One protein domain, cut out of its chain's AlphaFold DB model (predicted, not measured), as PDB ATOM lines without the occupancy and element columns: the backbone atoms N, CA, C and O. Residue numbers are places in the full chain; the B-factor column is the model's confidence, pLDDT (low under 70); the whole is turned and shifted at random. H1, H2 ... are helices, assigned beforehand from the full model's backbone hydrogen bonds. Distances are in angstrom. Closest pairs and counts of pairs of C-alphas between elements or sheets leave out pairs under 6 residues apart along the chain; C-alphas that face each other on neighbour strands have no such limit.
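This is residues 51 to 126 of the 127 residues of an uncharacterized protein of Ruminococcus sp. AF14-5 (UniProt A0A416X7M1). Two long helices, H1 and H2, meet near their ends and make an L, and the short helix H4 stands in the opening of the L, packed on H1 and reaching from H3 toward the level of the two long helices. H3 packs on H4 near that helix's first residues and is close to H2, while residues 51 to 58 of H1 stick out from the body. The printed part has 76 residues, 53 of them in four named helices in the order H1, H2, H3, H4, with no named strand; the class is all helix. It is only just compact, close to loose, with a radius of gyration of the C-alphas of 13.3 A, and its elongated outline spans 43 by 24 by 17 A.

The longest helix, H1, comprises residues 51 to 69 and measures 27.2 A from C-alpha 51 at (205.768, 164.484, 164.778) to C-alpha 69 at (207.445, 158.860, 191.338). H2, residues 71 to 86, measures 21.3 A. H3 comprises residues 98 to 107 and measures 14.3 A. H4, residues 117 to 124, measures 10.2 A and ends with C-alpha 124 at (196.215, 156.177, 184.110).

H1 touches H4 with residues 60 to 64 alone, the closest C-alphas being those of Ile 63 and Leu 120, 6.3 A apart. Their lines are about perpendicular, at 84 degrees. H1 and H2 are close but not clearly touching, with the C-alphas of Met 67 and Val 74 closest at 6.4 A, and are about perpendicular at 82 degrees. H4 also touches H3, where the closest C-alphas are those of Thr 98 and Gly 118, 5.3 A apart; these two helices are about perpendicular at 77 degrees. H2 and H3 are close but not clearly touching, the closest C-alphas being those of Met 77 and Val 101 at 7.8 A, and they run opposite ways at a steep tilt of 45 degrees. H2 and H4 are near each other, with 5 pairs of C-alphas within 10 A. H1 and H3 are apart. In H1, H2, H3 and H4 every O i to N i+4 pair is within hydrogen-bond range.

The C-alphas farthest apart are those of Ser 51 and Ser 89, at 43.8 A. Without residues 51 to 58, which stand free, the body has 68 residues and spans 34 by 22 by 19 A. The printed part has no cut. The link from H1 to H2 is tight, with 1 residue, that from H3 to H4 is short, with 9, and that from H2 to H3 is long, with 11. The mean pLDDT of the printed part is 92.1, and no printed residue is under 70.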
ATOM      1  N   SER A  51     205.397 163.627 163.644       74.62
ATOM      2  CA  SER A  51     205.768 164.484 164.778       74.62
ATOM      3  C   SER A  51     204.682 164.480 165.859       74.62
ATOM      4  O   SER A  51     204.986 164.424 167.052       74.62
ATOM      5  N   LYS A  52     203.409 164.407 165.451       75.81
ATOM      6  CA  LYS A  52     202.252 164.326 166.354       75.81
ATOM      7  C   LYS A  52     202.254 163.039 167.178       75.81
ATOM      8  O   LYS A  52     201.963 163.069 168.375       75.81
ATOM      9  N   ASP A  53     202.645 161.921 166.568       79.56
ATOM     10  CA  ASP A  53     202.781 160.636 167.261       79.56
ATOM     11  C   ASP A  53     203.975 160.628 168.220       79.56
ATOM     12  O   ASP A  53     203.869 160.106 169.333       79.56
ATOM     13  N   ALA A  54     205.100 161.227 167.821       84.31
ATOM     14  CA  ALA A  54     206.274 161.365 168.677       84.31
ATOM     15  C   ALA A  54     205.976 162.234 169.910       84.31
ATOM     16  O   ALA A  54     206.254 161.810 171.032       84.31
ATOM     17  N   ALA A  55     205.333 163.391 169.727       86.88
ATOM     18  CA  ALA A  55     204.933 164.279 170.819       86.88
ATOM     19  C   ALA A  55     203.947 163.594 171.779       86.88
ATOM     20  O   ALA A  55     204.109 163.656 172.999       86.88
ATOM     21  N   LYS A  56     202.963 162.861 171.242       88.25
ATOM     22  CA  LYS A  56     202.022 162.076 172.049       88.25
ATOM     23  C   LYS A  56     202.733 160.999 172.870       88.25
ATOM     24  O   LYS A  56     202.444 160.861 174.056       88.25
ATOM     25  N   LYS A  57     203.671 160.259 172.265       90.38
ATOM     26  CA  LYS A  57     204.480 159.249 172.968       90.38
ATOM     27  C   LYS A  57     205.365 159.869 174.047       90.38
ATOM     28  O   LYS A  57     205.457 159.307 175.135       90.38
ATOM     29  N   ALA A  58     205.991 161.013 173.773       92.31
ATOM     30  CA  ALA A  58     206.808 161.730 174.748       92.31
ATOM     31  C   ALA A  58     205.972 162.184 175.954       92.31
ATOM     32  O   ALA A  58     206.357 161.931 177.092       92.31
ATOM     33  N   LYS A  59     204.785 162.753 175.708       93.88
ATOM     34  CA  LYS A  59     203.842 163.147 176.762       93.88
ATOM     35  C   LYS A  59     203.361 161.950 177.586       93.88
ATOM     36  O   LYS A  59     203.338 162.012 178.807       93.88
ATOM     37  N   GLU A  60     203.015 160.838 176.937       94.88
ATOM     38  CA  GLU A  60     202.613 159.614 177.642       94.88
ATOM     39  C   GLU A  60     203.751 159.051 178.504       94.88
ATOM     40  O   GLU A  60     203.511 158.633 179.634       94.88
ATOM     41  N   LYS A  61     204.994 159.077 178.004       95.06
ATOM     42  CA  LYS A  61     206.173 158.673 178.776       95.06
ATOM     43  C   LYS A  61     206.373 159.567 180.002       95.06
ATOM     44  O   LYS A  61     206.519 159.031 181.094       95.06
ATOM     45  N   LEU A  62     206.301 160.890 179.833       95.94
ATOM     46  CA  LEU A  62     206.393 161.861 180.928       95.94
ATOM     47  C   LEU A  62     205.364 161.565 182.028       95.94
ATOM     48  O   LEU A  62     205.718 161.490 183.199       95.94
ATOM     49  N   ILE A  63     204.108 161.318 181.645       96.38
ATOM     50  CA  ILE A  63     203.031 161.004 182.593       96.38
ATOM     51  C   ILE A  63     203.301 159.680 183.318       96.38
ATOM     52  O   ILE A  63     203.134 159.599 184.532       96.38
ATOM     53  N   LYS A  64     203.747 158.640 182.603       95.25
ATOM     54  CA  LYS A  64     204.105 157.348 183.217       95.25
ATOM     55  C   LYS A  64     205.255 157.484 184.204       95.25
ATOM     56  O   LYS A  64     205.193 156.898 185.282       95.25
ATOM     57  N   ASP A  65     206.277 158.258 183.862       95.69
ATOM     58  CA  ASP A  65     207.396 158.510 184.763       95.69
ATOM     59  C   ASP A  65     206.947 159.337 185.978       95.69
ATOM     60  O   ASP A  65     207.307 158.992 187.102       95.69
ATOM     61  N   TRP A  66     206.075 160.337 185.813       96.31
ATOM     62  CA  TRP A  66     205.480 161.070 186.939       96.31
ATOM     63  C   TRP A  66     204.676 160.145 187.867       96.31
ATOM     64  O   TRP A  66     204.899 160.154 189.078       96.31
ATOM     65  N   MET A  67     203.822 159.273 187.316       95.38
ATOM     66  CA  MET A  67     203.044 158.292 188.091       95.38
ATOM     67  C   MET A  67     203.938 157.329 188.886       95.38
ATOM     68  O   MET A  67     203.597 156.943 190.001       95.38
ATOM     69  N   ARG A  68     205.108 156.955 188.351       94.69
ATOM     70  CA  ARG A  68     206.074 156.093 189.057       94.69
ATOM     71  C   ARG A  68     206.736 156.774 190.250       94.69
ATOM     72  O   ARG A  68     207.097 156.066 191.187       94.69
ATOM     73  N   HIS A  69     206.914 158.092 190.209       94.50
ATOM     74  CA  HIS A  69     207.445 158.860 191.338       94.50
ATOM     75  C   HIS A  69     206.356 159.173 192.377       94.50
ATOM     76  O   HIS A  69     206.658 159.266 193.560       94.50
ATOM     77  N   HIS A  70     205.087 159.234 191.960       95.12
ATOM     78  CA  HIS A  70     203.940 159.573 192.811       95.12
ATOM     79  C   HIS A  70     203.027 158.366 193.078       95.12
ATOM     80  O   HIS A  70     201.803 158.481 193.036       95.12
ATOM     81  N   LYS A  71     203.610 157.190 193.359       94.00
ATOM     82  CA  LYS A  71     202.840 155.941 193.526       94.00
ATOM     83  C   LYS A  71     201.752 156.037 194.589       94.00
ATOM     84  O   LYS A  71     200.644 155.604 194.326       94.00
ATOM     85  N   GLY A  72     202.037 156.661 195.734       95.44
ATOM     86  CA  GLY A  72     201.045 156.812 196.803       95.44
ATOM     87  C   GLY A  72     199.784 157.540 196.330       95.44
ATOM     88  O   GLY A  72     198.678 157.073 196.569       95.44
ATOM     89  N   PHE A  73     199.949 158.623 195.565       95.75
ATOM     90  CA  PHE A  73     198.828 159.341 194.959       95.75
ATOM     91  C   PHE A  73     198.077 158.478 193.933       95.75
ATOM     92  O   PHE A  73     196.848 158.442 193.925       95.75
ATOM     93  N   VAL A  74     198.807 157.752 193.083       95.69
ATOM     94  CA  VAL A  74     198.231 156.867 192.056       95.69
ATOM     95  C   VAL A  74     197.449 155.702 192.676       95.69
ATOM     96  O   VAL A  74     196.384 155.339 192.176       95.69
ATOM     97  N   ASP A  75     197.933 155.145 193.781       95.81
ATOM     98  CA  ASP A  75     197.247 154.089 194.526       95.81
ATOM     99  C   ASP A  75     195.966 154.634 195.173       95.81
ATOM    100  O   ASP A  75     194.909 154.004 195.073       95.81
ATOM    101  N   THR A  76     196.010 155.844 195.747       95.69
ATOM    102  CA  THR A  76     194.810 156.529 196.252       95.69
ATOM    103  C   THR A  76     193.800 156.809 195.138       95.69
ATOM    104  O   THR A  76     192.607 156.578 195.329       95.69
ATOM    105  N   MET A  77     194.246 157.245 193.953       94.88
ATOM    106  CA  MET A  77     193.366 157.387 192.785       94.88
ATOM    107  C   MET A  77     192.636 156.073 192.478       94.88
ATOM    108  O   MET A  77     191.432 156.086 192.225       94.88
ATOM    109  N   GLY A  78     193.339 154.939 192.541       94.56
ATOM    110  CA  GLY A  78     192.740 153.616 192.368       94.56
ATOM    111  C   GLY A  78     191.703 153.282 193.436       94.56
ATOM    112  O   GLY A  78     190.611 152.823 193.103       94.56
ATOM    113  N   GLN A  79     192.007 153.558 194.705       94.31
ATOM    114  CA  GLN A  79     191.078 153.327 195.813       94.31
ATOM    115  C   GLN A  79     189.788 154.140 195.651       94.31
ATOM    116  O   GLN A  79     188.702 153.558 195.659       94.31
ATOM    117  N   TYR A  80     189.889 155.450 195.409       93.06
ATOM    118  CA  TYR A  80     188.707 156.295 195.216       93.06
ATOM    119  C   TYR A  80     187.923 155.935 193.956       93.06
ATOM    120  O   TYR A  80     186.694 155.907 193.994       93.06
ATOM    121  N   CYS A  81     188.596 155.585 192.857       93.44
ATOM    122  CA  CYS A  81     187.912 155.115 191.656       93.44
ATOM    123  C   CYS A  81     187.069 153.858 191.938       93.44
ATOM    124  O   CYS A  81     185.926 153.777 191.491       93.44
ATOM    125  N   LEU A  82     187.596 152.896 192.705       91.88
ATOM    126  CA  LEU A  82     186.859 151.687 193.091       91.88
ATOM    127  C   LEU A  82     185.674 151.997 194.011       91.88
ATOM    128  O   LEU A  82     184.608 151.399 193.866       91.88
ATOM    129  N   GLU A  83     185.836 152.911 194.964       91.62
ATOM    130  CA  GLU A  83     184.758 153.302 195.877       91.62
ATOM    131  C   GLU A  83     183.611 154.023 195.163       91.62
ATOM    132  O   GLU A  83     182.443 153.678 195.362       91.62
ATOM    133  N   ILE A  84     183.943 154.968 194.284       90.69
ATOM    134  CA  ILE A  84     182.967 155.780 193.555       90.69
ATOM    135  C   ILE A  84     182.305 154.960 192.442       90.69
ATOM    136  O   ILE A  84     181.082 154.840 192.403       90.69
ATOM    137  N   GLU A  85     183.088 154.365 191.536       88.94
ATOM    138  CA  GLU A  85     182.535 153.745 190.327       88.94
ATOM    139  C   GLU A  85     182.055 152.301 190.561       88.94
ATOM    140  O   GLU A  85     181.020 151.905 190.016       88.94
ATOM    141  N   CYS A  86     182.770 151.500 191.366       86.19
ATOM    142  CA  CYS A  86     182.454 150.075 191.541       86.19
ATOM    143  C   CYS A  86     181.565 149.802 192.757       86.19
ATOM    144  O   CYS A  86     180.567 149.094 192.637       86.19
ATOM    145  N   LYS A  87     181.923 150.340 193.928       87.94
ATOM    146  CA  LYS A  87     181.153 150.124 195.162       87.94
ATOM    147  C   LYS A  87     179.935 151.036 195.252       87.94
ATOM    148  O   LYS A  87     179.009 150.699 195.984       87.94
ATOM    149  N   ARG A  88     179.943 152.169 194.532       85.19
ATOM    150  CA  ARG A  88     178.939 153.240 194.651       85.19
ATOM    151  C   ARG A  88     178.679 153.602 196.116       85.19
ATOM    152  O   ARG A  88     177.541 153.818 196.518       85.19
ATOM    153  N   SER A  89     179.739 153.593 196.927       83.56
ATOM    154  CA  SER A  89     179.660 153.877 198.365       83.56
ATOM    155  C   SER A  89     179.580 155.375 198.664       83.56
ATOM    156  O   SER A  89     179.446 155.766 199.820       83.56
ATOM    157  N   TRP A  90     179.680 156.191 197.618       87.12
ATOM    158  CA  TRP A  90     179.560 157.641 197.621       87.12
ATOM    159  C   TRP A  90     178.195 158.048 197.035       87.12
ATOM    160  O   TRP A  90     177.359 157.192 196.734       87.12
ATOM    161  N   GLY A  91     177.935 159.348 196.900       83.44
ATOM    162  CA  GLY A  91     176.673 159.854 196.373       83.44
ATOM    163  C   GLY A  91     176.381 159.354 194.949       83.44
ATOM    164  O   GLY A  91     177.300 159.095 194.171       83.44
ATOM    165  N   PRO A  92     175.098 159.230 194.562       80.44
ATOM    166  CA  PRO A  92     174.708 158.691 193.254       80.44
ATOM    167  C   PRO A  92     175.204 159.530 192.063       80.44
ATOM    168  O   PRO A  92     175.301 159.011 190.951       80.44
ATOM    169  N   ASP A  93     175.524 160.804 192.298       86.56
ATOM    170  CA  ASP A  93     176.028 161.738 191.291       86.56
ATOM    171  C   ASP A  93     177.561 161.853 191.273       86.56
ATOM    172  O   ASP A  93     178.113 162.503 190.375       86.56
ATOM    173  N   ASP A  94     178.256 161.217 192.222       88.25
ATOM    174  CA  ASP A  94     179.713 161.273 192.313       88.25
ATOM    175  C   ASP A  94     180.369 160.495 191.170       88.25
ATOM    176  O   ASP A  94     179.960 159.393 190.790       88.25
ATOM    177  N   LYS A  95     181.412 161.092 190.586       91.31
ATOM    178  CA  LYS A  95     182.132 160.533 189.436       91.31
ATOM    179  C   LYS A  95     183.626 160.728 189.595       91.31
ATOM    180  O   LYS A  95     184.091 161.823 189.907       91.31
ATOM    181  N   PHE A  96     184.382 159.685 189.265       92.44
ATOM    182  CA  PHE A  96     185.834 159.762 189.186       92.44
ATOM    183  C   PHE A  96     186.268 160.387 187.848       92.44
ATOM    184  O   PHE A  96     186.718 159.721 186.908       92.44
ATOM    185  N   ASP A  97     186.057 161.700 187.736       94.25
ATOM    186  CA  ASP A  97     186.298 162.488 186.531       94.25
ATOM    187  C   ASP A  97     187.525 163.413 186.653       94.25
ATOM    188  O   ASP A  97     188.252 163.443 187.644       94.25
ATOM    189  N   THR A  98     187.794 164.195 185.605       95.38
ATOM    190  CA  THR A  98     188.932 165.124 185.601       95.38
ATOM    191  C   THR A  98     188.814 166.228 186.656       95.38
ATOM    192  O   THR A  98     189.844 166.725 187.107       95.38
ATOM    193  N   LYS A  99     187.601 166.647 187.047       95.81
ATOM    194  CA  LYS A  99     187.426 167.654 188.104       95.81
ATOM    195  C   LYS A  99     187.806 167.065 189.455       95.81
ATOM    196  O   LYS A  99     188.533 167.720 190.193       95.81
ATOM    197  N   PHE A 100     187.396 165.826 189.721       95.00
ATOM    198  CA  PHE A 100     187.777 165.105 190.931       95.00
ATOM    199  C   PHE A 100     189.300 164.952 191.038       95.00
ATOM    200  O   PHE A 100     189.892 165.364 192.029       95.00
ATOM    201  N   VAL A 101     189.967 164.495 189.970       95.44
ATOM    202  CA  VAL A 101     191.440 164.375 189.949       95.44
ATOM    203  C   VAL A 101     192.130 165.727 190.152       95.44
ATOM    204  O   VAL A 101     193.138 165.802 190.848       95.44
ATOM    205  N   LYS A 102     191.594 166.821 189.589       96.25
ATOM    206  CA  LYS A 102     192.118 168.175 189.848       96.25
ATOM    207  C   LYS A 102     191.996 168.574 191.315       96.25
ATOM    208  O   LYS A 102     192.888 169.257 191.804       96.25
ATOM    209  N   GLN A 103     190.904 168.208 191.979       95.38
ATOM    210  CA  GLN A 103     190.731 168.492 193.399       95.38
ATOM    211  C   GLN A 103     191.719 167.673 194.231       95.38
ATOM    212  O   GLN A 103     192.462 168.259 195.007       95.38
ATOM    213  N   MET A 104     191.843 166.371 193.956       95.00
ATOM    214  CA  MET A 104     192.832 165.520 194.622       95.00
ATOM    215  C   MET A 104     194.259 166.067 194.491       95.00
ATOM    216  O   MET A 104     195.000 166.080 195.462       95.00
ATOM    217  N   LEU A 105     194.660 166.539 193.306       96.06
ATOM    218  CA  LEU A 105     195.994 167.122 193.116       96.06
ATOM    219  C   LEU A 105     196.226 168.342 194.019       96.06
ATOM    220  O   LEU A 105     197.310 168.478 194.569       96.06
ATOM    221  N   LYS A 106     195.208 169.189 194.216       95.38
ATOM    222  CA  LYS A 106     195.290 170.327 195.144       95.38
ATOM    223  C   LYS A 106     195.368 169.876 196.597       95.38
ATOM    224  O   LYS A 106     196.156 170.426 197.351       95.38
ATOM    225  N   ASP A 107     194.569 168.882 196.975       94.38
ATOM    226  CA  ASP A 107     194.521 168.383 198.352       94.38
ATOM    227  C   ASP A 107     195.852 167.733 198.767       94.38
ATOM    228  O   ASP A 107     196.233 167.777 199.934       94.38
ATOM    229  N   TYR A 108     196.575 167.160 197.799       92.56
ATOM    230  CA  TYR A 108     197.899 166.564 197.982       92.56
ATOM    231  C   TYR A 108     199.060 167.540 197.725       92.56
ATOM    232  O   TYR A 108     200.212 167.115 197.792       92.56
ATOM    233  N   ASP A 109     198.774 168.812 197.422       94.12
ATOM    234  CA  ASP A 109     199.764 169.840 197.059       94.12
ATOM    235  C   ASP A 109     200.710 169.394 195.921       94.12
ATOM    236  O   ASP A 109     201.920 169.606 195.938       94.12
ATOM    237  N   LEU A 110     200.146 168.700 194.924       93.69
ATOM    238  CA  LEU A 110     200.872 168.177 193.772       93.69
ATOM    239  C   LEU A 110     200.621 169.030 192.535       93.69
ATOM    240  O   LEU A 110     199.510 169.098 192.000       93.69
ATOM    241  N   GLU A 111     201.698 169.601 192.009       91.00
ATOM    242  CA  GLU A 111     201.678 170.310 190.739       91.00
ATOM    243  C   GLU A 111     202.028 169.383 189.569       91.00
ATOM    244  O   GLU A 111     202.862 168.476 189.663       91.00
ATOM    245  N   LEU A 112     201.362 169.611 188.436       92.56
ATOM    246  CA  LEU A 112     201.652 168.917 187.187       92.56
ATOM    247  C   LEU A 112     202.462 169.835 186.281       92.56
ATOM    248  O   LEU A 112     201.995 170.918 185.931       92.56
ATOM    249  N   ASP A 113     203.623 169.360 185.840       87.56
ATOM    250  CA  ASP A 113     204.441 170.049 184.847       87.56
ATOM    251  C   ASP A 113     204.398 169.312 183.498       87.56
ATOM    252  O   ASP A 113     204.530 168.088 183.414       87.56
ATOM    253  N   GLY A 114     204.163 170.059 182.421       89.75
ATOM    254  CA  GLY A 114     204.138 169.536 181.052       89.75
ATOM    255  C   GLY A 114     202.890 168.730 180.644       89.75
ATOM    256  O   GLY A 114     202.800 168.290 179.493       89.75
ATOM    257  N   PHE A 115     201.898 168.533 181.521       94.56
ATOM    258  CA  PHE A 115     200.621 167.886 181.179       94.56
ATOM    259  C   PHE A 115     199.469 168.290 182.111       94.56
ATOM    260  O   PHE A 115     199.662 168.926 183.138       94.56
ATOM    261  N   THR A 116     198.238 167.929 181.737       96.44
ATOM    262  CA  THR A 116     197.029 168.269 182.504       96.44
ATOM    263  C   THR A 116     196.485 167.074 183.286       96.44
ATOM    264  O   THR A 116     196.721 165.921 182.926       96.44
ATOM    265  N   ALA A 117     195.639 167.328 184.288       95.44
ATOM    266  CA  ALA A 117     194.922 166.273 185.011       95.44
ATOM    267  C   ALA A 117     194.071 165.370 184.090       95.44
ATOM    268  O   ALA A 117     193.892 164.186 184.365       95.44
ATOM    269  N   GLY A 118     193.565 165.909 182.973       96.00
ATOM    270  CA  GLY A 118     192.835 165.117 181.979       96.00
ATOM    271  C   GLY A 118     193.749 164.158 181.215       96.00
ATOM    272  O   GLY A 118     193.362 163.024 180.937       96.00
ATOM    273  N   ASP A 119     194.980 164.586 180.918       95.56
ATOM    274  CA  ASP A 119     195.992 163.710 180.328       95.56
ATOM    275  C   ASP A 119     196.405 162.609 181.307       95.56
ATOM    276  O   ASP A 119     196.461 161.445 180.914       95.56
ATOM    277  N   LEU A 120     196.622 162.970 182.579       96.19
ATOM    278  CA  LEU A 120     196.928 162.027 183.653       96.19
ATOM    279  C   LEU A 120     195.847 160.951 183.760       96.19
ATOM    280  O   LEU A 120     196.151 159.772 183.619       96.19
ATOM    281  N   LEU A 121     194.580 161.352 183.908       96.44
ATOM    282  CA  LEU A 121     193.450 160.424 184.004       96.44
ATOM    283  C   LEU A 121     193.352 159.512 182.771       96.44
ATOM    284  O   LEU A 121     193.116 158.310 182.892       96.44
ATOM    285  N   LYS A 122     193.555 160.067 181.571       95.69
ATOM    286  CA  LYS A 122     193.485 159.316 180.312       95.69
ATOM    287  C   LYS A 122     194.593 158.272 180.178       95.69
ATOM    288  O   LYS A 122     194.345 157.220 179.589       95.69
ATOM    289  N   VAL A 123     195.805 158.577 180.642       95.69
ATOM    290  CA  VAL A 123     196.934 157.635 180.619       95.69
ATOM    291  C   VAL A 123     196.794 156.614 181.742       95.69
ATOM    292  O   VAL A 123     196.952 155.431 181.474       95.69
ATOM    293  N   TRP A 124     196.424 157.044 182.950       95.94
ATOM    294  CA  TRP A 124     196.215 156.177 184.110       95.94
ATOM    295  C   TRP A 124     195.166 155.089 183.853       95.94
ATOM    296  O   TRP A 124     195.432 153.924 184.104       95.94
ATOM    297  N   ARG A 125     194.028 155.416 183.221       92.50
ATOM    298  CA  ARG A 125     192.993 154.422 182.848       92.50
ATOM    299  C   ARG A 125     193.473 153.341 181.861       92.50
ATOM    300  O   ARG A 125     192.738 152.396 181.594       92.50
ATOM    301  N   LYS A 126     194.648 153.513 181.249       88.62
ATOM    302  CA  LYS A 126     195.261 152.574 180.293       88.62
ATOM    303  C   LYS A 126     196.546 151.934 180.817       88.62
ATOM    304  O   LYS A 126     197.147 151.152 180.082       88.62
TER     305      LYS A 126